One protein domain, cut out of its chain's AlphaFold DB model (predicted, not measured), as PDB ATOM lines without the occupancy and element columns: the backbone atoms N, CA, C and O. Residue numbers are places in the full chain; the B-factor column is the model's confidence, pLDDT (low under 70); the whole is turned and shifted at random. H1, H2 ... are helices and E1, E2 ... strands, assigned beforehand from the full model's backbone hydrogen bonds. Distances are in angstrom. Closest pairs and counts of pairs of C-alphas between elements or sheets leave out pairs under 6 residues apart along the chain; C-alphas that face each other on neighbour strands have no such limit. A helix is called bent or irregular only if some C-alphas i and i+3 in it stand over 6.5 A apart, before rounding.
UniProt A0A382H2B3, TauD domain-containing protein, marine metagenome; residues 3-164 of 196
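What this domain is: This is residues 3 to 164 of the 196 residues of the protein "TauD domain-containing protein" of marine metagenome (UniProt A0A382H2B3). A head of three helices set at steep angles, H1, H2 and H4, makes one end, with the hairpin E3 and E4 packed on H1 and H2; from this head a narrow sheet, E5, E2 and E6, runs toward a small strand pair, E1 and E7, at the other end. H3 lies loosely beside H4, and long loops join H2 to E3, E5 to E6 and E6 to E7. The printed part has 162 residues with four named helices and seven named strands, in the order E1 E2 H1 H2 E3 E4 H3 H4 E5 E6 E7; the class is mixed, helices and strands, with 75 residues, under half, in named elements. The sheet's order is E5, E2, E6, antiparallel throughout. The whole is compact, with a radius of gyration of the C-alphas of 17.6 A and spans of 47 by 41 by 37 A.

How they stand to each other: E1, residues 3 to 5, is the antiparallel neighbour of E7, residues 145 to 147, with N 145 and O 5 at 2.8 A; both are apart from the four helices. Residues 9 to 10 pair antiparallel with residues 134 to 135. E2, residues 13 to 17, is the inner strand between the edge strands E5, residues 109 to 112, and E6, residues 127 to 131; N 15 and O 110 are 2.9 A apart, N 14 and O 130 2.9 A. H1, residues 18 to 28, only grazes this sheet with residues 18 to 21. H2, residues 30 to 38, touches H1 only at the corner, closest at the C-alphas of Ala 26 and Met 33, 6.4 A. E3, residues 63 to 66, and E4, residues 69 to 72, form a hairpin, with N 71 and O 64 at 2.8 A; the closest C-alphas of H2 and E3 are those of Tyr 37 and Phe 63, 5.2 A. H4, residues 92 to 107, touches H1 with residues 100 to 105 alone, closest at the C-alphas of Ile 21 and Cys 104, 5.7 A, at a steep tilt of 59 degrees, opposite ways. H3, residues 76 to 86, is close to H4 but not clearly touching, the C-alphas of Arg 76 and Leu 98 being 7.5 A apart. In H1, H3 and H4 every O i to N i+4 pair is within hydrogen-bond range; in H2, 3 of 5 are.

Where its parts are: E1 begins at C-alpha 3, (-9.011, -44.288, -29.249). E2 measures 13.6 A, H1 15.2 A, H3 15.7 A and E6 13.4 A. H2, 13.8 A, is only just irregular: C-alphas 31 and 34 are 6.8 A apart. H4, 22.3 A, ends at C-alpha 107, (5.659, -28.072, -43.054). E7 ends at C-alpha 147, (-14.180, -40.586, -27.628).

The domain as a whole: The two C-alphas farthest apart are those of His 31 and Asp 139, 50.9 A. The printed part has no cut. The links H2 to E3, E5 to E6 and E6 to E7 are long. No printed residue is under 70 in pLDDT.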
ATOM      1  N   CYS A   3      -8.786 -43.360 -28.156       97.50
ATOM      2  CA  CYS A   3      -9.011 -44.288 -29.249       97.50
ATOM      3  C   CYS A   3      -9.589 -45.603 -28.740       97.50
ATOM      4  O   CYS A   3      -8.875 -46.478 -28.267       97.50
ATOM      5  N   TYR A   4     -10.907 -45.754 -28.873       96.88
ATOM      6  CA  TYR A   4     -11.556 -47.037 -28.618       96.88
ATOM      7  C   TYR A   4     -11.349 -48.000 -29.790       96.88
ATOM      8  O   TYR A   4     -11.162 -49.197 -29.594       96.88
ATOM      9  N   ARG A   5     -11.387 -47.480 -31.023       95.88
ATOM     10  CA  ARG A   5     -11.181 -48.272 -32.235       95.88
ATOM     11  C   ARG A   5     -10.585 -47.424 -33.358       95.88
ATOM     12  O   ARG A   5     -11.219 -46.439 -33.762       95.88
ATOM     13  N   PRO A   6      -9.414 -47.783 -33.905       95.44
ATOM     14  CA  PRO A   6      -8.839 -47.045 -35.017       95.44
ATOM     15  C   PRO A   6      -9.608 -47.309 -36.324       95.44
ATOM     16  O   PRO A   6     -10.475 -48.178 -36.411       95.44
ATOM     17  N   ALA A   7      -9.307 -46.526 -37.362       95.12
ATOM     18  CA  ALA A   7      -9.822 -46.798 -38.705       95.12
ATOM     19  C   ALA A   7      -9.168 -48.048 -39.300       95.12
ATOM     20  O   ALA A   7      -7.997 -48.315 -39.016       95.12
ATOM     21  N   VAL A   8      -9.870 -48.724 -40.215       94.38
ATOM     22  CA  VAL A   8      -9.317 -49.856 -40.980       94.38
ATOM     23  C   VAL A   8      -8.102 -49.413 -41.794       94.38
ATOM     24  O   VAL A   8      -7.084 -50.092 -41.812       94.38
ATOM     25  N   SER A   9      -8.176 -48.242 -42.429       95.06
ATOM     26  CA  SER A   9      -7.030 -47.617 -43.092       95.06
ATOM     27  C   SER A   9      -7.119 -46.095 -43.056       95.06
ATOM     28  O   SER A   9      -8.206 -45.518 -42.930       95.06
ATOM     29  N   GLY A  10      -5.962 -45.437 -43.144       95.31
ATOM     30  CA  GLY A  10      -5.847 -43.987 -42.998       95.31
ATOM     31  C   GLY A  10      -6.196 -43.517 -41.585       95.31
ATOM     32  O   GLY A  10      -5.913 -44.197 -40.598       95.31
ATOM     33  N   GLY A  11      -6.806 -42.335 -41.484       94.75
ATOM     34  CA  GLY A  11      -7.244 -41.769 -40.202       94.75
ATOM     35  C   GLY A  11      -6.090 -41.335 -39.305       94.75
ATOM     36  O   GLY A  11      -6.258 -41.287 -38.085       94.75
ATOM     37  N   ILE A  12      -4.954 -41.038 -39.937       97.31
ATOM     38  CA  ILE A  12      -3.721 -40.573 -39.315       97.31
ATOM     39  C   ILE A  12      -4.006 -39.224 -38.668       97.31
ATOM     40  O   ILE A  12      -4.531 -38.323 -39.328       97.31
ATOM     41  N   SER A  13      -3.695 -39.118 -37.381       97.50
ATOM     42  CA  SER A  13      -3.743 -37.870 -36.634       97.50
ATOM     43  C   SER A  13      -2.590 -36.985 -37.077       97.50
ATOM     44  O   SER A  13      -1.468 -37.452 -37.273       97.50
ATOM     45  N   ILE A  14      -2.879 -35.701 -37.241       98.19
ATOM     46  CA  ILE A  14      -1.892 -34.689 -37.593       98.19
ATOM     47  C   ILE A  14      -1.960 -33.612 -36.525       98.19
ATOM     48  O   ILE A  14      -3.055 -33.152 -36.202       98.19
ATOM     49  N   VAL A  15      -0.811 -33.210 -35.994       98.31
ATOM     50  CA  VAL A  15      -0.698 -32.059 -35.096       98.31
ATOM     51  C   VAL A  15       0.421 -31.143 -35.569       98.31
ATOM     52  O   VAL A  15       1.442 -31.624 -36.056       98.31
ATOM     53  N   SER A  16       0.246 -29.837 -35.391       98.31
ATOM     54  CA  SER A  16       1.286 -28.845 -35.677       98.31
ATOM     55  C   SER A  16       1.365 -27.836 -34.534       98.31
ATOM     56  O   SER A  16       0.337 -27.378 -34.022       98.31
ATOM     57  N   SER A  17       2.586 -27.481 -34.124       97.94
ATOM     58  CA  SER A  17       2.808 -26.443 -33.113       97.94
ATOM     59  C   SER A  17       2.474 -25.074 -33.692       97.94
ATOM     60  O   SER A  17       3.136 -24.601 -34.613       97.94
ATOM     61  N   ALA A  18       1.471 -24.408 -33.123       97.50
ATOM     62  CA  ALA A  18       1.087 -23.074 -33.562       97.50
ATOM     63  C   ALA A  18       2.159 -22.022 -33.250       97.50
ATOM     64  O   ALA A  18       2.282 -21.041 -33.973       97.50
ATOM     65  N   LEU A  19       2.969 -22.251 -32.210       97.19
ATOM     66  CA  LEU A  19       4.081 -21.368 -31.856       97.19
ATOM     67  C   LEU A  19       5.244 -21.498 -32.846       97.19
ATOM     68  O   LEU A  19       5.855 -20.496 -33.204       97.19
ATOM     69  N   ALA A  20       5.522 -22.712 -33.335       98.31
ATOM     70  CA  ALA A  20       6.517 -22.914 -34.388       98.31
ATOM     71  C   ALA A  20       6.085 -22.221 -35.689       98.31
ATOM     72  O   ALA A  20       6.871 -21.491 -36.286       98.31
ATOM     73  N   ILE A  21       4.809 -22.371 -36.062       98.62
ATOM     74  CA  ILE A  21       4.209 -21.684 -37.216       98.62
ATOM     75  C   ILE A  21       4.315 -20.164 -37.052       98.62
ATOM     76  O   ILE A  21       4.806 -19.491 -37.953       98.62
ATOM     77  N   HIS A  22       3.911 -19.628 -35.895       98.50
ATOM     78  CA  HIS A  22       4.021 -18.203 -35.584       98.50
ATOM     79  C   HIS A  22       5.450 -17.690 -35.788       98.50
ATOM     80  O   HIS A  22       5.661 -16.720 -36.511       98.50
ATOM     81  N   ASN A  23       6.437 -18.353 -35.182       98.38
ATOM     82  CA  ASN A  23       7.830 -17.914 -35.238       98.38
ATOM     83  C   ASN A  23       8.403 -18.006 -36.654       98.38
ATOM     84  O   ASN A  23       9.114 -17.101 -37.085       98.38
ATOM     85  N   GLN A  24       8.069 -19.067 -37.391       98.62
ATOM     86  CA  GLN A  24       8.495 -19.223 -38.776       98.62
ATOM     87  C   GLN A  24       7.934 -18.105 -39.660       98.62
ATOM     88  O   GLN A  24       8.691 -17.487 -40.408       98.62
ATOM     89  N   ILE A  25       6.636 -17.807 -39.554       98.69
ATOM     90  CA  ILE A  25       6.015 -16.752 -40.359       98.69
ATOM     91  C   ILE A  25       6.536 -15.373 -39.945       98.69
ATOM     92  O   ILE A  25       6.857 -14.567 -40.812       98.69
ATOM     93  N   ALA A  26       6.708 -15.112 -38.649       98.50
ATOM     94  CA  ALA A  26       7.285 -13.856 -38.176       98.50
ATOM     95  C   ALA A  26       8.713 -13.633 -38.707       98.50
ATOM     96  O   ALA A  26       9.073 -12.502 -39.020       98.50
ATOM     97  N   ALA A  27       9.511 -14.696 -38.844       98.62
ATOM     98  CA  ALA A  27      10.869 -14.610 -39.373       98.62
ATOM     99  C   ALA A  27      10.919 -14.496 -40.908       98.62
ATOM    100  O   ALA A  27      11.720 -13.733 -41.439       98.62
ATOM    101  N   GLN A  28      10.091 -15.261 -41.625       98.56
ATOM    102  CA  GLN A  28      10.192 -15.415 -43.085       98.56
ATOM    103  C   GLN A  28       9.219 -14.515 -43.860       98.56
ATOM    104  O   GLN A  28       9.530 -14.059 -44.957       98.56
ATOM    105  N   HIS A  29       8.049 -14.229 -43.288       98.38
ATOM    106  CA  HIS A  29       6.995 -13.419 -43.904       98.38
ATOM    107  C   HIS A  29       6.368 -12.426 -42.897       98.38
ATOM    108  O   HIS A  29       5.145 -12.402 -42.722       98.38
ATOM    109  N   PRO A  30       7.170 -11.556 -42.243       98.56
ATOM    110  CA  PRO A  30       6.692 -10.653 -41.187       98.56
ATOM    111  C   PRO A  30       5.547  -9.730 -41.630       98.56
ATOM    112  O   PRO A  30       4.706  -9.343 -40.823       98.56
ATOM    113  N   HIS A  31       5.469  -9.407 -42.922       98.56
ATOM    114  CA  HIS A  31       4.432  -8.551 -43.503       98.56
ATOM    115  C   HIS A  31       3.016  -9.160 -43.460       98.56
ATOM    116  O   HIS A  31       2.045  -8.419 -43.632       98.56
ATOM    117  N   TYR A  32       2.878 -10.471 -43.222       98.75
ATOM    118  CA  TYR A  32       1.582 -11.117 -42.986       98.75
ATOM    119  C   TYR A  32       1.143 -11.080 -41.519       98.75
ATOM    120  O   TYR A  32      -0.050 -11.183 -41.247       98.75
ATOM    121  N   MET A  33       2.061 -10.864 -40.569       98.69
ATOM    122  CA  MET A  33       1.737 -10.881 -39.137       98.69
ATOM    123  C   MET A  33       0.599  -9.929 -38.747       98.69
ATOM    124  O   MET A  33      -0.299 -10.375 -38.029       98.69
ATOM    125  N   PRO A  34       0.537  -8.674 -39.247       98.69
ATOM    126  CA  PRO A  34      -0.576  -7.782 -38.928       98.69
ATOM    127  C   PRO A  34      -1.951  -8.348 -39.310       98.69
ATOM    128  O   PRO A  34      -2.922  -8.088 -38.609       98.69
ATOM    129  N   ILE A  35      -2.046  -9.155 -40.375       98.69
ATOM    130  CA  ILE A  35      -3.305  -9.781 -40.808       98.69
ATOM    131  C   ILE A  35      -3.757 -10.819 -39.778       98.69
ATOM    132  O   ILE A  35      -4.915 -10.820 -39.371       98.69
ATOM    133  N   TYR A  36      -2.844 -11.669 -39.296       98.69
ATOM    134  CA  TYR A  36      -3.195 -12.709 -38.325       98.69
ATOM    135  C   TYR A  36      -3.580 -12.146 -36.955       98.69
ATOM    136  O   TYR A  36      -4.440 -12.722 -36.294       98.69
ATOM    137  N   TYR A  37      -2.960 -11.040 -36.536       98.44
ATOM    138  CA  TYR A  37      -3.296 -10.359 -35.283       98.44
ATOM    139  C   TYR A  37      -4.554  -9.490 -35.391       98.44
ATOM    140  O   TYR A  37      -5.262  -9.343 -34.401       98.44
ATOM    141  N   LYS A  38      -4.863  -8.948 -36.577       98.06
ATOM    142  CA  LYS A  38      -6.147  -8.284 -36.848       98.06
ATOM    143  C   LYS A  38      -7.299  -9.292 -36.839       98.06
ATOM    144  O   LYS A  38      -8.340  -9.020 -36.253       98.06
ATOM    145  N   GLY A  39      -7.108 -10.445 -37.478       97.38
ATOM    146  CA  GLY A  39      -8.131 -11.478 -37.561       97.38
ATOM    147  C   GLY A  39      -9.244 -11.186 -38.560       97.38
ATOM    148  O   GLY A  39      -9.150 -10.282 -39.392       97.38
ATOM    149  N   PHE A  40     -10.305 -11.985 -38.459       97.44
ATOM    150  CA  PHE A  40     -11.425 -12.008 -39.398       97.44
ATOM    151  C   PHE A  40     -12.732 -12.341 -38.675       97.44
ATOM    152  O   PHE A  40     -12.680 -13.023 -37.649       97.44
ATOM    153  N   PRO A  41     -13.902 -11.919 -39.182       96.19
ATOM    154  CA  PRO A  41     -15.174 -12.411 -38.668       96.19
ATOM    155  C   PRO A  41     -15.230 -13.945 -38.678       96.19
ATOM    156  O   PRO A  41     -14.662 -14.600 -39.555       96.19
ATOM    157  N   TYR A  42     -15.905 -14.521 -37.690       94.81
ATOM    158  CA  TYR A  42     -16.011 -15.962 -37.514       94.81
ATOM    159  C   TYR A  42     -17.459 -16.416 -37.646       94.81
ATOM    160  O   TYR A  42     -18.351 -15.893 -36.976       94.81
ATOM    161  N   HIS A  43     -17.682 -17.438 -38.466       93.56
ATOM    162  CA  HIS A  43     -18.984 -18.064 -38.625       93.56
ATOM    163  C   HIS A  43     -19.220 -19.110 -37.522       93.56
ATOM    164  O   HIS A  43     -18.504 -20.104 -37.411       93.56
ATOM    165  N   ARG A  44     -20.262 -18.923 -36.714       88.44
ATOM    166  CA  ARG A  44     -20.597 -19.729 -35.531       88.44
ATOM    167  C   ARG A  44     -21.267 -21.071 -35.848       88.44
ATOM    168  O   ARG A  44     -21.328 -21.914 -34.967       88.44
ATOM    169  N   ARG A  45     -21.672 -21.321 -37.103       85.06
ATOM    170  CA  ARG A  45     -22.125 -22.641 -37.626       85.06
ATOM    171  C   ARG A  45     -23.252 -23.283 -36.807       85.06
ATOM    172  O   ARG A  45     -23.171 -24.457 -36.453       85.06
ATOM    173  N   ASP A  46     -24.267 -22.501 -36.469       83.19
ATOM    174  CA  ASP A  46     -25.402 -22.930 -35.641       83.19
ATOM    175  C   ASP A  46     -25.036 -23.308 -34.195       83.19
ATOM    176  O   ASP A  46     -25.887 -23.796 -33.449       83.19
ATOM    177  N   GLU A  47     -23.793 -23.037 -33.779       81.44
ATOM    178  CA  GLU A  47     -23.300 -23.157 -32.402       81.44
ATOM    179  C   GLU A  47     -23.417 -21.821 -31.638       81.44
ATOM    180  O   GLU A  47     -22.790 -21.652 -30.599       81.44
ATOM    181  N   GLN A  48     -24.184 -20.851 -32.141       83.62
ATOM    182  CA  GLN A  48     -24.470 -19.585 -31.461       83.62
ATOM    183  C   GLN A  48     -25.692 -19.658 -30.532       83.62
ATOM    184  O   GLN A  48     -26.526 -20.559 -30.654       83.62
ATOM    185  N   ALA A  49     -25.808 -18.702 -29.603       79.19
ATOM    186  CA  ALA A  49     -27.020 -18.481 -28.807       79.19
ATOM    187  C   ALA A  49     -28.235 -18.155 -29.702       79.19
ATOM    188  O   ALA A  49     -28.070 -17.766 -30.857       79.19
ATOM    189  N   LEU A  50     -29.459 -18.330 -29.188       78.56
ATOM    190  CA  LEU A  50     -30.689 -18.154 -29.980       78.56
ATOM    191  C   LEU A  50     -30.871 -16.729 -30.523       78.56
ATOM    192  O   LEU A  50     -31.500 -16.553 -31.561       78.56
ATOM    193  N   ASP A  51     -30.334 -15.744 -29.817       82.56
ATOM    194  CA  ASP A  51     -30.375 -14.312 -30.107       82.56
ATOM    195  C   ASP A  51     -29.088 -13.791 -30.768       82.56
ATOM    196  O   ASP A  51     -28.969 -12.599 -31.046       82.56
ATOM    197  N   ALA A  52     -28.116 -14.669 -31.026       84.31
ATOM    198  CA  ALA A  52     -26.848 -14.297 -31.625       84.31
ATOM    199  C   ALA A  52     -26.848 -14.515 -33.143       84.31
ATOM    200  O   ALA A  52     -27.355 -15.512 -33.662       84.31
ATOM    201  N   GLU A  53     -26.180 -13.607 -33.850       90.31
ATOM    202  CA  GLU A  53     -25.986 -13.711 -35.295       90.31
ATOM    203  C   GLU A  53     -25.099 -14.914 -35.680       90.31
ATOM    204  O   GLU A  53     -24.204 -15.308 -34.914       90.31
ATOM    205  N   PRO A  54     -25.261 -15.483 -36.888       89.94
ATOM    206  CA  PRO A  54     -24.399 -16.556 -37.384       89.94
ATOM    207  C   PRO A  54     -22.927 -16.153 -37.506       89.94
ATOM    208  O   PRO A  54     -22.061 -17.014 -37.386       89.94
ATOM    209  N   VAL A  55     -22.618 -14.867 -37.696       94.50
ATOM    210  CA  VAL A  55     -21.246 -14.348 -37.820       94.50
ATOM    211  C   VAL A  55     -20.927 -13.375 -36.684       94.50
ATOM    212  O   VAL A  55     -21.792 -12.641 -36.201       94.50
ATOM    213  N   THR A  56     -19.686 -13.385 -36.193       93.94
ATOM    214  CA  THR A  56     -19.243 -12.435 -35.162       93.94
ATOM    215  C   THR A  56     -19.275 -10.994 -35.684       93.94
ATOM    216  O   THR A  56     -18.804 -10.736 -36.789       93.94
ATOM    217  N   PRO A  57     -19.742 -10.017 -34.881       93.12
ATOM    218  CA  PRO A  57     -19.724  -8.604 -35.274       93.12
ATOM    219  C   PRO A  57     -18.317  -7.980 -35.203       93.12
ATOM    220  O   PRO A  57     -18.123  -6.824 -35.561       93.12
ATOM    221  N   HIS A  58     -17.337  -8.732 -34.705       94.62
ATOM    222  CA  HIS A  58     -15.942  -8.336 -34.559       94.62
ATOM    223  C   HIS A  58     -15.024  -9.352 -35.243       94.62
ATOM    224  O   HIS A  58     -15.411 -10.496 -35.503       94.62
ATOM    225  N   ALA A  59     -13.788  -8.931 -35.503       96.31
ATOM    226  CA  ALA A  59     -12.743  -9.809 -35.998       96.31
ATOM    227  C   ALA A  59     -12.195 -10.700 -34.873       96.31
ATOM    228  O   ALA A  59     -11.908 -10.232 -33.773       96.31
ATOM    229  N   VAL A  60     -12.027 -11.983 -35.174       97.38
ATOM    230  CA  VAL A  60     -11.425 -12.989 -34.304       97.38
ATOM    231  C   VAL A  60      -9.970 -13.184 -34.743       97.38
ATOM    232  O   VAL A  60      -9.732 -13.602 -35.884       97.38
ATOM    233  N   PRO A  61      -8.979 -12.869 -33.890       98.00
ATOM    234  CA  PRO A  61      -7.570 -12.955 -34.254       98.00
ATOM    235  C   PRO A  61      -7.116 -14.407 -34.440       98.00
ATOM    236  O   PRO A  61      -7.403 -15.274 -33.614       98.00
ATOM    237  N   ILE A  62      -6.340 -14.659 -35.499       98.31
ATOM    238  CA  ILE A  62      -5.705 -15.963 -35.742       98.31
ATOM    239  C   ILE A  62      -4.591 -16.194 -34.728       98.31
ATOM    240  O   ILE A  62      -4.498 -17.282 -34.162       98.31
ATOM    241  N   PHE A  63      -3.770 -15.170 -34.483       98.38
ATOM    242  CA  PHE A  63      -2.816 -15.139 -33.380       98.38
ATOM    243  C   PHE A  63      -3.183 -14.027 -32.412       98.38
ATOM    244  O   PHE A  63      -3.473 -12.910 -32.818       98.38
ATOM    245  N   SER A  64      -3.121 -14.316 -31.119       97.44
ATOM    246  CA  SER A  64      -3.279 -13.315 -30.062       97.44
ATOM    247  C   SER A  64      -2.211 -13.514 -29.002       97.44
ATOM    248  O   SER A  64      -1.792 -14.643 -28.757       97.44
ATOM    249  N   THR A  65      -1.773 -12.429 -28.365       95.94
ATOM    250  CA  THR A  65      -0.841 -12.489 -27.235       95.94
ATOM    251  C   THR A  65      -1.472 -11.808 -26.034       95.94
ATOM    252  O   THR A  65      -1.815 -10.633 -26.092       95.94
ATOM    253  N   PHE A  66      -1.613 -12.543 -24.933       95.56
ATOM    254  CA  PHE A  66      -2.213 -12.029 -23.707       95.56
ATOM    255  C   PHE A  66      -1.445 -12.520 -22.487       95.56
ATOM    256  O   PHE A  66      -1.161 -13.710 -22.366       95.56
ATOM    257  N   LYS A  67      -1.061 -11.602 -21.589       94.38
ATOM    258  CA  LYS A  67      -0.235 -11.904 -20.402       94.38
ATOM    259  C   LYS A  67       0.984 -12.788 -20.738       94.38
ATOM    260  O   LYS A  67       1.195 -13.826 -20.118       94.38
ATOM    261  N   GLY A  68       1.726 -12.422 -21.788       91.88
ATOM    262  CA  GLY A  68       2.915 -13.152 -22.256       91.88
ATOM    263  C   GLY A  68       2.641 -14.480 -22.977       91.88
ATOM    264  O   GLY A  68       3.580 -15.185 -23.333       91.88
ATOM    265  N   ASN A  69       1.376 -14.841 -23.208       93.88
ATOM    266  CA  ASN A  69       0.990 -16.101 -23.832       93.88
ATOM    267  C   ASN A  69       0.444 -15.884 -25.244       93.88
ATOM    268  O   ASN A  69      -0.636 -15.320 -25.405       93.88
ATOM    269  N   THR A  70       1.145 -16.401 -26.255       95.31
ATOM    270  CA  THR A  70       0.630 -16.457 -27.629       95.31
ATOM    271  C   THR A  70      -0.328 -17.635 -27.799       95.31
ATOM    272  O   THR A  70      -0.032 -18.749 -27.357       95.31
ATOM    273  N   SER A  71      -1.480 -17.393 -28.416       96.44
ATOM    274  CA  SER A  71      -2.516 -18.385 -28.691       96.44
ATOM    275  C   SER A  71      -2.913 -18.364 -30.161       96.44
ATOM    276  O   SER A  71      -2.812 -17.326 -30.813       96.44
ATOM    277  N   VAL A  72      -3.393 -19.504 -30.661       97.44
ATOM    278  CA  VAL A  72      -3.955 -19.647 -32.005       97.44
ATOM    279  C   VAL A  72      -5.464 -19.861 -31.965       97.44
ATOM    280  O   VAL A  72      -5.984 -20.527 -31.064       97.44
ATOM    281  N   PHE A  73      -6.152 -19.334 -32.971       96.44
ATOM    282  CA  PHE A  73      -7.543 -19.637 -33.255       96.44
ATOM    283  C   PHE A  73      -7.775 -19.656 -34.769       96.44
ATOM    284  O   PHE A  73      -7.921 -18.617 -35.404       96.44
ATOM    285  N   TYR A  74      -7.739 -20.846 -35.373       96.69
ATOM    286  CA  TYR A  74      -7.708 -20.965 -36.828       96.69
ATOM    287  C   TYR A  74      -8.496 -22.160 -37.352       96.69
ATOM    288  O   TYR A  74      -8.197 -23.307 -37.014       96.69
ATOM    289  N   VAL A  75      -9.448 -21.876 -38.242       94.25
ATOM    290  CA  VAL A  75     -10.106 -22.853 -39.113       94.25
ATOM    291  C   VAL A  75     -10.405 -22.162 -40.446       94.25
ATOM    292  O   VAL A  75     -11.327 -21.350 -40.518       94.25
ATOM    293  N   ARG A  76      -9.638 -22.483 -41.500       94.25
ATOM    294  CA  ARG A  76      -9.731 -21.843 -42.829       94.25
ATOM    295  C   ARG A  76     -11.162 -21.749 -43.358       94.25
ATOM    296  O   ARG A  76     -11.586 -20.693 -43.810       94.25
ATOM    297  N   GLU A  77     -11.907 -22.848 -43.274       91.56
ATOM    298  CA  GLU A  77     -13.268 -22.929 -43.809       91.56
ATOM    299  C   GLU A  77     -14.253 -22.019 -43.068       91.56
ATOM    300  O   GLU A  77     -15.129 -21.434 -43.687       91.56
ATOM    301  N   ILE A  78     -14.106 -21.844 -41.751       91.25
ATOM    302  CA  ILE A  78     -15.022 -20.995 -40.974       91.25
ATOM    303  C   ILE A  78     -14.878 -19.528 -41.368       91.25
ATOM    304  O   ILE A  78     -15.857 -18.791 -41.450       91.25
ATOM    305  N   LEU A  79     -13.640 -19.135 -41.620       92.62
ATOM    306  CA  LEU A  79     -13.266 -17.802 -42.042       92.62
ATOM    307  C   LEU A  79     -13.799 -17.513 -43.456       92.62
ATOM    308  O   LEU A  79     -14.377 -16.458 -43.694       92.62
ATOM    309  N   GLN A  80     -13.695 -18.494 -44.362       93.12
ATOM    310  CA  GLN A  80     -14.303 -18.416 -45.692       93.12
ATOM    311  C   GLN A  80     -15.834 -18.340 -45.619       93.12
ATOM    312  O   GLN A  80     -16.427 -17.474 -46.248       93.12
ATOM    313  N   ASN A  81     -16.472 -19.184 -44.804       92.31
ATOM    314  CA  ASN A  81     -17.925 -19.161 -44.635       92.31
ATOM    315  C   ASN A  81     -18.410 -17.815 -44.077       92.31
ATOM    316  O   ASN A  81     -19.467 -17.348 -44.475       92.31
ATOM    317  N   ALA A  82     -17.648 -17.176 -43.183       93.81
ATOM    318  CA  ALA A  82     -17.975 -15.840 -42.690       93.81
ATOM    319  C   ALA A  82     -17.886 -14.779 -43.797       93.81
ATOM    320  O   ALA A  82     -18.777 -13.944 -43.912       93.81
ATOM    321  N   ALA A  83     -16.837 -14.827 -44.625       93.88
ATOM    322  CA  ALA A  83     -16.682 -13.940 -45.777       93.88
ATOM    323  C   ALA A  83     -17.845 -14.092 -46.775       93.88
ATOM    324  O   ALA A  83     -18.414 -13.091 -47.216       93.88
ATOM    325  N   ASP A  84     -18.229 -15.336 -47.075       93.19
ATOM    326  CA  ASP A  84     -19.338 -15.661 -47.974       93.19
ATOM    327  C   ASP A  84     -20.686 -15.183 -47.404       93.19
ATOM    328  O   ASP A  84     -21.451 -14.535 -48.115       93.19
ATOM    329  N   GLU A  85     -20.959 -15.454 -46.121       92.62
ATOM    330  CA  GLU A  85     -22.197 -15.052 -45.430       92.62
ATOM    331  C   GLU A  85     -22.337 -13.523 -45.353       92.62
ATOM    332  O   GLU A  85     -23.422 -12.978 -45.537       92.62
ATOM    333  N   CYS A  86     -21.229 -12.807 -45.137       92.50
ATOM    334  CA  CYS A  86     -21.221 -11.344 -45.121       92.50
ATOM    335  C   CYS A  86     -21.196 -10.709 -46.521       92.50
ATOM    336  O   CYS A  86     -21.322  -9.489 -46.625       92.50
ATOM    337  N   GLY A  87     -20.985 -11.485 -47.592       94.06
ATOM    338  CA  GLY A  87     -20.778 -10.952 -48.942       94.06
ATOM    339  C   GLY A  87     -19.512 -10.095 -49.082       94.06
ATOM    340  O   GLY A  87     -19.440  -9.241 -49.967       94.06
ATOM    341  N   VAL A  88     -18.520 -10.296 -48.208       93.81
ATOM    342  CA  VAL A  88     -17.256  -9.546 -48.187       93.81
ATOM    343  C   VAL A  88     -16.116 -10.509 -48.519       93.81
ATOM    344  O   VAL A  88     -15.629 -11.202 -47.624       93.81
ATOM    345  N   PRO A  89     -15.681 -10.592 -49.790       94.69
ATOM    346  CA  PRO A  89     -14.629 -11.517 -50.179       94.69
ATOM    347  C   PRO A  89     -13.294 -11.144 -49.530       94.69
ATOM    348  O   PRO A  89     -12.972  -9.969 -49.345       94.69
ATOM    349  N   LEU A  90     -12.489 -12.165 -49.235       96.06
ATOM    350  CA  LEU A  90     -11.115 -11.981 -48.778       96.06
ATOM    351  C   LEU A  90     -10.285 -11.310 -49.876       96.06
ATOM    352  O   LEU A  90     -10.361 -11.685 -51.048       96.06
ATOM    353  N   THR A  91      -9.452 -10.347 -49.492       97.69
ATOM    354  CA  THR A  91      -8.504  -9.722 -50.421       97.69
ATOM    355  C   THR A  91      -7.437 -10.723 -50.866       97.69
ATOM    356  O   THR A  91      -7.099 -11.658 -50.138       97.69
ATOM    357  N   GLU A  92      -6.817 -10.496 -52.026       98.06
ATOM    358  CA  GLU A  92      -5.718 -11.345 -52.520       98.06
ATOM    359  C   GLU A  92      -4.581 -11.485 -51.494       98.06
ATOM    360  O   GLU A  92      -4.016 -12.563 -51.310       98.06
ATOM    361  N   LYS A  93      -4.283 -10.402 -50.765       98.12
ATOM    362  CA  LYS A  93      -3.260 -10.395 -49.714       98.12
ATOM    363  C   LYS A  93      -3.659 -11.248 -48.509       98.12
ATOM    364  O   LYS A  93      -2.802 -11.922 -47.941       98.12
ATOM    365  N   GLU A  94      -4.928 -11.220 -48.106       98.19
ATOM    366  CA  GLU A  94      -5.443 -12.069 -47.027       98.19
ATOM    367  C   GLU A  94      -5.435 -13.539 -47.441       98.19
ATOM    368  O   GLU A  94      -4.953 -14.372 -46.680       98.19
ATOM    369  N   VAL A  95      -5.864 -13.859 -48.666       98.25
ATOM    370  CA  VAL A  95      -5.786 -15.222 -49.211       98.25
ATOM    371  C   VAL A  95      -4.339 -15.729 -49.204       98.25
ATOM    372  O   VAL A  95      -4.075 -16.794 -48.647       98.25
ATOM    373  N   ALA A  96      -3.388 -14.937 -49.712       98.62
ATOM    374  CA  ALA A  96      -1.969 -15.294 -49.714       98.62
ATOM    375  C   ALA A  96      -1.400 -15.488 -48.293       98.62
ATOM    376  O   ALA A  96      -0.615 -16.409 -48.055       98.62
ATOM    377  N   ALA A  97      -1.822 -14.666 -47.327       98.69
ATOM    378  CA  ALA A  97      -1.442 -14.838 -45.927       98.69
ATOM    379  C   ALA A  97      -1.994 -16.152 -45.352       98.69
ATOM    380  O   ALA A  97      -1.273 -16.896 -44.684       98.69
ATOM    381  N   LEU A  98      -3.260 -16.478 -45.607       98.56
ATOM    382  CA  LEU A  98      -3.854 -17.725 -45.127       98.56
ATOM    383  C   LEU A  98      -3.188 -18.952 -45.782       98.56
ATOM    384  O   LEU A  98      -2.959 -19.951 -45.104       98.56
ATOM    385  N   ASP A  99      -2.794 -18.862 -47.054       98.62
ATOM    386  CA  ASP A  99      -2.051 -19.921 -47.750       98.62
ATOM    387  C   ASP A  99      -0.636 -20.108 -47.185       98.62
ATOM    388  O   ASP A  99      -0.188 -21.240 -46.987       98.62
ATOM    389  N   CYS A 100       0.059 -19.012 -46.859       98.75
ATOM    390  CA  CYS A 100       1.338 -19.050 -46.147       98.75
ATOM    391  C   CYS A 100       1.205 -19.771 -44.795       98.75
ATOM    392  O   CYS A 100       2.028 -20.633 -44.466       98.75
ATOM    393  N   PHE A 101       0.135 -19.480 -44.047       98.75
ATOM    394  CA  PHE A 101      -0.162 -20.147 -42.782       98.75
ATOM    395  C   PHE A 101      -0.374 -21.651 -42.975       98.75
ATOM    396  O   PHE A 101       0.274 -22.454 -42.300       98.75
ATOM    397  N   ASP A 102      -1.229 -22.043 -43.923       98.38
ATOM    398  CA  ASP A 102      -1.516 -23.447 -44.218       98.38
ATOM    399  C   ASP A 102      -0.256 -24.215 -44.641       98.38
ATOM    400  O   ASP A 102      -0.027 -25.349 -44.211       98.38
ATOM    401  N   ASN A 103       0.603 -23.591 -45.448       98.38
ATOM    402  CA  ASN A 103       1.871 -24.181 -45.866       98.38
ATOM    403  C   ASN A 103       2.840 -24.349 -44.692       98.38
ATOM    404  O   ASN A 103       3.407 -25.432 -44.533       98.38
ATOM    405  N   CYS A 104       2.971 -23.347 -43.818       98.19
ATOM    406  CA  CYS A 104       3.755 -23.483 -42.589       98.19
ATOM    407  C   CYS A 104       3.188 -24.575 -41.672       98.19
ATOM    408  O   CYS A 104       3.950 -25.368 -41.115       98.19
ATOM    409  N   ALA A 105       1.862 -24.671 -41.540       98.06
ATOM    410  CA  ALA A 105       1.219 -25.700 -40.730       98.06
ATOM    411  C   ALA A 105       1.511 -27.113 -41.250       98.06
ATOM    412  O   ALA A 105       1.807 -28.005 -40.451       98.06
ATOM    413  N   ARG A 106       1.485 -27.309 -42.576       97.50
ATOM    414  CA  ARG A 106       1.853 -28.576 -43.230       97.50
ATOM    415  C   ARG A 106       3.339 -28.894 -43.083       97.50
ATOM    416  O   ARG A 106       3.671 -30.049 -42.835       97.50
ATOM    417  N   ALA A 107       4.213 -27.897 -43.207       96.88
ATOM    418  CA  ALA A 107       5.659 -28.072 -43.054       96.88
ATOM    419  C   ALA A 107       6.052 -28.479 -41.621       96.88
ATOM    420  O   ALA A 107       6.965 -29.275 -41.436       96.88
ATOM    421  N   ASN A 108       5.318 -27.991 -40.615       95.50
ATOM    422  CA  ASN A 108       5.532 -28.302 -39.195       95.50
ATOM    423  C   ASN A 108       4.667 -29.471 -38.684       95.50
ATOM    424  O   ASN A 108       4.496 -29.637 -37.474       95.50
ATOM    425  N   ALA A 109       4.061 -30.252 -39.582       97.62
ATOM    426  CA  ALA A 109       3.115 -31.293 -39.210       97.62
ATOM    427  C   ALA A 109       3.812 -32.558 -38.695       97.62
ATOM    428  O   ALA A 109       4.556 -33.217 -39.420       97.62
ATOM    429  N   PHE A 110       3.464 -32.968 -37.478       97.94
ATOM    430  CA  PHE A 110       3.771 -34.291 -36.953       97.94
ATOM    431  C   PHE A 110       2.583 -35.230 -37.179       97.94
ATOM    432  O   PHE A 110       1.440 -34.915 -36.832       97.94
ATOM    433  N   LYS A 111       2.848 -36.388 -37.786       98.00
ATOM    434  CA  LYS A 111       1.826 -37.361 -38.184       98.00
ATOM    435  C   LYS A 111       2.028 -38.658 -37.423       98.00
ATOM    436  O   LYS A 111       3.122 -39.208 -37.420       98.00
ATOM    437  N   PHE A 112       0.957 -39.166 -36.835       97.31
ATOM    438  CA  PHE A 112       0.983 -40.412 -36.082       97.31
ATOM    439  C   PHE A 112      -0.376 -41.098 -36.132       97.31
ATOM    440  O   PHE A 112      -1.417 -40.483 -36.385       97.31
ATOM    441  N   ARG A 113      -0.374 -42.406 -35.903       96.06
ATOM    442  CA  ARG A 113      -1.593 -43.194 -35.791       96.06
ATOM    443  C   ARG A 113      -1.901 -43.400 -34.313       96.06
ATOM    444  O   ARG A 113      -1.006 -43.729 -33.552       96.06
ATOM    445  N   LEU A 114      -3.154 -43.162 -33.935       96.94
ATOM    446  CA  LEU A 114      -3.666 -43.560 -32.627       96.94
ATOM    447  C   LEU A 114      -4.126 -45.011 -32.714       96.94
ATOM    448  O   LEU A 114      -5.000 -45.315 -33.533       96.94
ATOM    449  N   GLU A 115      -3.572 -45.863 -31.869       96.62
ATOM    450  CA  GLU A 115      -3.983 -47.251 -31.697       96.62
ATOM    451  C   GLU A 115      -5.023 -47.385 -30.583       96.62
ATOM    452  O   GLU A 115      -5.309 -46.440 -29.848       96.62
ATOM    453  N   GLN A 116      -5.672 -48.547 -30.501       97.06
ATOM    454  CA  GLN A 116      -6.660 -48.802 -29.457       97.06
ATOM    455  C   GLN A 116      -6.024 -48.667 -28.065       97.06
ATOM    456  O   GLN A 116      -5.008 -49.289 -27.782       97.06
ATOM    457  N   GLY A 117      -6.651 -47.878 -27.193       97.81
ATOM    458  CA  GLY A 117      -6.140 -47.561 -25.859       97.81
ATOM    459  C   GLY A 117      -5.346 -46.254 -25.788       97.81
ATOM    460  O   GLY A 117      -5.211 -45.699 -24.698       97.81
ATOM    461  N   ASP A 118      -4.900 -45.701 -26.919       98.06
ATOM    462  CA  ASP A 118      -4.162 -44.439 -26.912       98.06
ATOM    463  C   ASP A 118      -5.053 -43.255 -26.530       98.06
ATOM    464  O   ASP A 118      -6.206 -43.120 -26.970       98.06
ATOM    465  N   ALA A 119      -4.468 -42.324 -25.778       97.06
ATOM    466  CA  ALA A 119      -5.073 -41.047 -25.440       97.06
ATOM    467  C   ALA A 119      -4.192 -39.881 -25.907       97.06
ATOM    468  O   ALA A 119      -3.023 -39.775 -25.552       97.06
ATOM    469  N   LEU A 120      -4.786 -38.962 -26.672       96.12
ATOM    470  CA  LEU A 120      -4.173 -37.700 -27.079       96.12
ATOM    471  C   LEU A 120      -4.762 -36.540 -26.277       96.12
ATOM    472  O   LEU A 120      -5.954 -36.235 -26.407       96.12
ATOM    473  N   PHE A 121      -3.906 -35.856 -25.525       95.25
ATOM    474  CA  PHE A 121      -4.197 -34.569 -24.902       95.25
ATOM    475  C   PHE A 121      -3.469 -33.471 -25.665       95.25
ATOM    476  O   PHE A 121      -2.312 -33.623 -26.043       95.25
ATOM    477  N   MET A 122      -4.163 -32.369 -25.917       94.38
ATOM    478  CA  MET A 122      -3.603 -31.240 -26.644       94.38
ATOM    479  C   MET A 122      -4.251 -29.950 -26.170       94.38
ATOM    480  O   MET A 122      -5.454 -29.907 -25.910       94.38
ATOM    481  N   ASN A 123      -3.447 -28.897 -26.073       93.62
ATOM    482  CA  ASN A 123      -3.948 -27.569 -25.771       93.62
ATOM    483  C   ASN A 123      -4.424 -26.913 -27.072       93.62
ATOM    484  O   ASN A 123      -3.628 -26.578 -27.950       93.62
ATOM    485  N   ASN A 124      -5.737 -26.707 -27.182       93.19
ATOM    486  CA  ASN A 124      -6.371 -26.160 -28.382       93.19
ATOM    487  C   ASN A 124      -5.947 -24.711 -28.702       93.19
ATOM    488  O   ASN A 124      -6.245 -24.214 -29.780       93.19
ATOM    489  N   ARG A 125      -5.253 -24.029 -27.781       93.94
ATOM    490  CA  ARG A 125      -4.720 -22.674 -27.981       93.94
ATOM    491  C   ARG A 125      -3.280 -22.661 -28.495       93.94
ATOM    492  O   ARG A 125      -2.792 -21.596 -28.847       93.94
ATOM    493  N   THR A 126      -2.589 -23.798 -28.557       95.81
ATOM    494  CA  THR A 126      -1.184 -23.869 -29.015       95.81
ATOM    495  C   THR A 126      -0.934 -24.945 -30.066       95.81
ATOM    496  O   THR A 126       0.166 -25.026 -30.613       95.81
ATOM    497  N   THR A 127      -1.928 -25.782 -30.352       97.44
ATOM    498  CA  THR A 127      -1.783 -26.943 -31.228       97.44
ATOM    499  C   THR A 127      -2.907 -26.968 -32.251       97.44
ATOM    500  O   THR A 127      -4.077 -27.130 -31.905       97.44
ATOM    501  N   LEU A 128      -2.534 -26.859 -33.525       98.06
ATOM    502  CA  LEU A 128      -3.428 -27.186 -34.627       98.06
ATOM    503  C   LEU A 128      -3.516 -28.701 -34.757       98.06
ATOM    504  O   LEU A 128      -2.552 -29.414 -34.472       98.06
ATOM    505  N   HIS A 129      -4.665 -29.188 -35.202       97.31
ATOM    506  CA  HIS A 129      -4.885 -30.609 -35.392       97.31
ATOM    507  C   HIS A 129      -5.736 -30.874 -36.626       97.31
ATOM    508  O   HIS A 129      -6.650 -30.120 -36.950       97.31
ATOM    509  N   ALA A 130      -5.442 -31.978 -37.294       95.88
ATOM    510  CA  ALA A 130      -6.183 -32.461 -38.442       95.88
ATOM    511  C   ALA A 130      -6.153 -33.991 -38.469       95.88
ATOM    512  O   ALA A 130      -5.600 -34.660 -37.588       95.88
ATOM    513  N   ARG A 131      -6.780 -34.566 -39.489       95.81
ATOM    514  CA  ARG A 131      -6.767 -36.007 -39.715       95.81
ATOM    515  C   ARG A 131      -6.852 -36.292 -41.202       95.81
ATOM    516  O   ARG A 131      -7.688 -35.714 -41.886       95.81
ATOM    517  N   THR A 132      -6.089 -37.272 -41.670       96.06
ATOM    518  CA  THR A 132      -6.220 -37.748 -43.050       96.06
ATOM    519  C   THR A 132      -7.581 -38.405 -43.322       96.06
ATOM    520  O   THR A 132      -8.338 -38.783 -42.412       96.06
ATOM    521  N   LYS A 133      -7.892 -38.573 -44.615       95.19
ATOM    522  CA  LYS A 133      -8.993 -39.431 -45.074       95.19
ATOM    523  C   LYS A 133      -8.816 -40.849 -44.521       95.19
ATOM    524  O   LYS A 133      -7.700 -41.313 -44.286       95.19
ATOM    525  N   PHE A 134      -9.928 -41.534 -44.290       95.75
ATOM    526  CA  PHE A 134      -9.924 -42.862 -43.689       95.75
ATOM    527  C   PHE A 134     -11.068 -43.710 -44.219       95.75
ATOM    528  O   PHE A 134     -12.066 -43.177 -44.706       95.75
ATOM    529  N   LYS A 135     -10.916 -45.029 -44.101       94.38
ATOM    530  CA  LYS A 135     -11.975 -45.992 -44.395       94.38
ATOM    531  C   LYS A 135     -12.457 -46.640 -43.102       94.38
ATOM    532  O   LYS A 135     -11.660 -47.068 -42.264       94.38
ATOM    533  N   ASN A 136     -13.775 -46.689 -42.952       92.81
ATOM    534  CA  ASN A 136     -14.439 -47.495 -41.936       92.81
ATOM    535  C   ASN A 136     -14.519 -48.957 -42.390       92.81
ATOM    536  O   ASN A 136     -14.485 -49.230 -43.591       92.81
ATOM    537  N   GLY A 137     -14.651 -49.884 -41.441       86.75
ATOM    538  CA  GLY A 137     -15.075 -51.246 -41.753       86.75
ATOM    539  C   GLY A 137     -16.555 -51.311 -42.134       86.75
ATOM    540  O   GLY A 137     -17.290 -50.344 -41.931       86.75
ATOM    541  N   ALA A 138     -16.973 -52.450 -42.693       89.88
ATOM    542  CA  ALA A 138     -18.308 -52.617 -43.272       89.88
ATOM    543  C   ALA A 138     -19.451 -52.489 -42.247       89.88
ATOM    544  O   ALA A 138     -20.503 -51.959 -42.585       89.88
ATOM    545  N   ASP A 139     -19.214 -52.884 -40.990       92.06
ATOM    546  CA  ASP A 139     -20.237 -52.883 -39.935       92.06
ATOM    547  C   ASP A 139     -19.884 -51.911 -38.804       92.06
ATOM    548  O   ASP A 139     -18.719 -51.538 -38.619       92.06
ATOM    549  N   GLU A 140     -20.875 -51.549 -37.982       89.56
ATOM    550  CA  GLU A 140     -20.717 -50.626 -36.844       89.56
ATOM    551  C   GLU A 140     -19.569 -51.010 -35.903       89.56
ATOM    552  O   GLU A 140     -18.803 -50.149 -35.457       89.56
ATOM    553  N   ALA A 141     -19.389 -52.310 -35.655       90.00
ATOM    554  CA  ALA A 141     -18.325 -52.848 -34.809       90.00
ATOM    555  C   ALA A 141     -16.912 -52.611 -35.370       90.00
ATOM    556  O   ALA A 141     -15.938 -52.725 -34.633       90.00
ATOM    557  N   ARG A 142     -16.780 -52.244 -36.651       88.62
ATOM    558  CA  ARG A 142     -15.502 -52.037 -37.351       88.62
ATOM    559  C   ARG A 142     -15.287 -50.592 -37.818       88.62
ATOM    560  O   ARG A 142     -14.291 -50.291 -38.477       88.62
ATOM    561  N   LYS A 143     -16.190 -49.668 -37.479       94.56
ATOM    562  CA  LYS A 143     -16.000 -48.230 -37.740       94.56
ATOM    563  C   LYS A 143     -14.902 -47.628 -36.856       94.56
ATOM    564  O   LYS A 143     -14.654 -48.093 -35.753       94.56
ATOM    565  N   ARG A 144     -14.253 -46.553 -37.288       95.12
ATOM    566  CA  ARG A 144     -13.376 -45.777 -36.406       95.12
ATOM    567  C   ARG A 144     -14.218 -45.171 -35.280       95.12
ATOM    568  O   ARG A 144     -15.177 -44.459 -35.567       95.12
ATOM    569  N   HIS A 145     -13.829 -45.389 -34.029       95.25
ATOM    570  CA  HIS A 145     -14.527 -44.859 -32.863       95.25
ATOM    571  C   HIS A 145     -13.526 -44.193 -31.916       95.25
ATOM    572  O   HIS A 145     -12.724 -44.858 -31.259       95.25
ATOM    573  N   LEU A 146     -13.576 -42.860 -31.861       96.06
ATOM    574  CA  LEU A 146     -12.856 -42.069 -30.867       96.06
ATOM    575  C   LEU A 146     -13.845 -41.423 -29.905       96.06
ATOM    576  O   LEU A 146     -14.864 -40.887 -30.339       96.06
ATOM    577  N   MET A 147     -13.482 -41.381 -28.630       95.94
ATOM    578  CA  MET A 147     -14.180 -40.586 -27.628       95.94
ATOM    579  C   MET A 147     -13.447 -39.254 -27.458       95.94
ATOM    580  O   MET A 147     -12.217 -39.205 -27.351       95.94
ATOM    581  N   ARG A 148     -14.185 -38.143 -27.464       94.56
ATOM    582  CA  ARG A 148     -13.617 -36.801 -27.304       94.56
ATOM    583  C   ARG A 148     -14.219 -36.128 -26.081       94.56
ATOM    584  O   ARG A 148     -15.434 -36.078 -25.943       94.56
ATOM    585  N   LEU A 149     -13.336 -35.588 -25.251       92.19
ATOM    586  CA  LEU A 149     -13.649 -34.766 -24.094       92.19
ATOM    587  C   LEU A 149     -12.966 -33.410 -24.288       92.19
ATOM    588  O   LEU A 149     -11.798 -33.375 -24.687       92.19
ATOM    589  N   TRP A 150     -13.700 -32.332 -24.036       89.12
ATOM    590  CA  TRP A 150     -13.158 -30.981 -23.919       89.12
ATOM    591  C   TRP A 150     -12.953 -30.672 -22.441       89.12
ATOM    592  O   TRP A 150     -13.805 -31.011 -21.622       89.12
ATOM    593  N   LEU A 151     -11.812 -30.076 -22.112       88.25
ATOM    594  CA  LEU A 151     -11.452 -29.714 -20.748       88.25
ATOM    595  C   LEU A 151     -11.415 -28.193 -20.653       88.25
ATOM    596  O   LEU A 151     -10.675 -27.553 -21.396       88.25
ATOM    597  N   ASP A 152     -12.211 -27.654 -19.739       84.81
ATOM    598  CA  ASP A 152     -12.137 -26.271 -19.286       84.81
ATOM    599  C   ASP A 152     -11.856 -26.320 -17.784       84.81
ATOM    600  O   ASP A 152     -12.645 -26.880 -17.019       84.81
ATOM    601  N   VAL A 153     -10.670 -25.867 -17.383       83.25
ATOM    602  CA  VAL A 153     -10.168 -26.009 -16.012       83.25
ATOM    603  C   VAL A 153      -9.751 -24.646 -15.462       83.25
ATOM    604  O   VAL A 153      -9.174 -23.846 -16.204       83.25
ATOM    605  N   PRO A 154      -9.995 -24.360 -14.168       82.50
ATOM    606  CA  PRO A 154      -9.548 -23.116 -13.555       82.50
ATOM    607  C   PRO A 154      -8.044 -22.899 -13.741       82.50
ATOM    608  O   PRO A 154      -7.247 -23.824 -13.588       82.50
ATOM    609  N   GLY A 155      -7.650 -21.671 -14.078       81.75
ATOM    610  CA  GLY A 155      -6.244 -21.331 -14.306       81.75
ATOM    611  C   GLY A 155      -5.659 -21.874 -15.615       81.75
ATOM    612  O   GLY A 155      -4.445 -21.795 -15.809       81.75
ATOM    613  N   MET A 156      -6.486 -22.401 -16.530       83.88
ATOM    614  CA  MET A 156      -6.032 -22.702 -17.887       83.88
ATOM    615  C   MET A 156      -5.514 -21.429 -18.582       83.88
ATOM    616  O   MET A 156      -5.837 -20.305 -18.195       83.88
ATOM    617  N   ARG A 157      -4.666 -21.616 -19.604       86.75
ATOM    618  CA  ARG A 157      -3.972 -20.550 -20.349       86.75
ATOM    619  C   ARG A 157      -4.895 -19.343 -20.621       86.75
ATOM    620  O   ARG A 157      -5.904 -19.527 -21.306       86.75
ATOM    621  N   PRO A 158      -4.535 -18.129 -20.162       88.62
ATOM    622  CA  PRO A 158      -5.362 -16.950 -20.372       88.62
ATOM    623  C   PRO A 158      -5.366 -16.569 -21.858       88.62
ATOM    624  O   PRO A 158      -4.376 -16.761 -22.569       88.62
ATOM    625  N   ASN A 159      -6.484 -16.029 -22.326       89.81
ATOM    626  CA  ASN A 159      -6.695 -15.627 -23.711       89.81
ATOM    627  C   ASN A 159      -7.416 -14.275 -23.783       89.81
ATOM    628  O   ASN A 159      -7.880 -13.753 -22.772       89.81
ATOM    629  N   VAL A 160      -7.432 -13.698 -24.983       92.94
ATOM    630  CA  VAL A 160      -8.200 -12.486 -25.284       92.94
ATOM    631  C   VAL A 160      -9.690 -12.830 -25.419       92.94
ATOM    632  O   VAL A 160     -10.024 -13.962 -25.783       92.94
ATOM    633  N   ALA A 161     -10.576 -11.877 -25.129       91.12
ATOM    634  CA  ALA A 161     -12.025 -12.102 -25.132       91.12
ATOM    635  C   ALA A 161     -12.558 -12.444 -26.536       91.12
ATOM    636  O   ALA A 161     -13.464 -13.253 -26.696       91.12
ATOM    637  N   GLU A 162     -11.926 -11.918 -27.583       93.19
ATOM    638  CA  GLU A 162     -12.319 -12.084 -28.985       93.19
ATOM    639  C   GLU A 162     -12.261 -13.544 -29.462       93.19
ATOM    640  O   GLU A 162     -12.888 -13.890 -30.458       93.19
ATOM    641  N   ILE A 163     -11.523 -14.426 -28.771       90.88
ATOM    642  CA  ILE A 163     -11.450 -15.863 -29.102       90.88
ATOM    643  C   ILE A 163     -12.278 -16.748 -28.149       90.88
ATOM    644  O   ILE A 163     -12.129 -17.983 -28.157       90.88
ATOM    645  N   GLN A 164     -13.123 -16.132 -27.317       87.06
ATOM    646  CA  GLN A 164     -14.116 -16.765 -26.447       87.06
ATOM    647  C   GLN A 164     -15.495 -16.707 -27.128       87.06
ATOM    648  O   GLN A 164     -16.378 -15.942 -26.772       87.06
TER     649      GLN A 164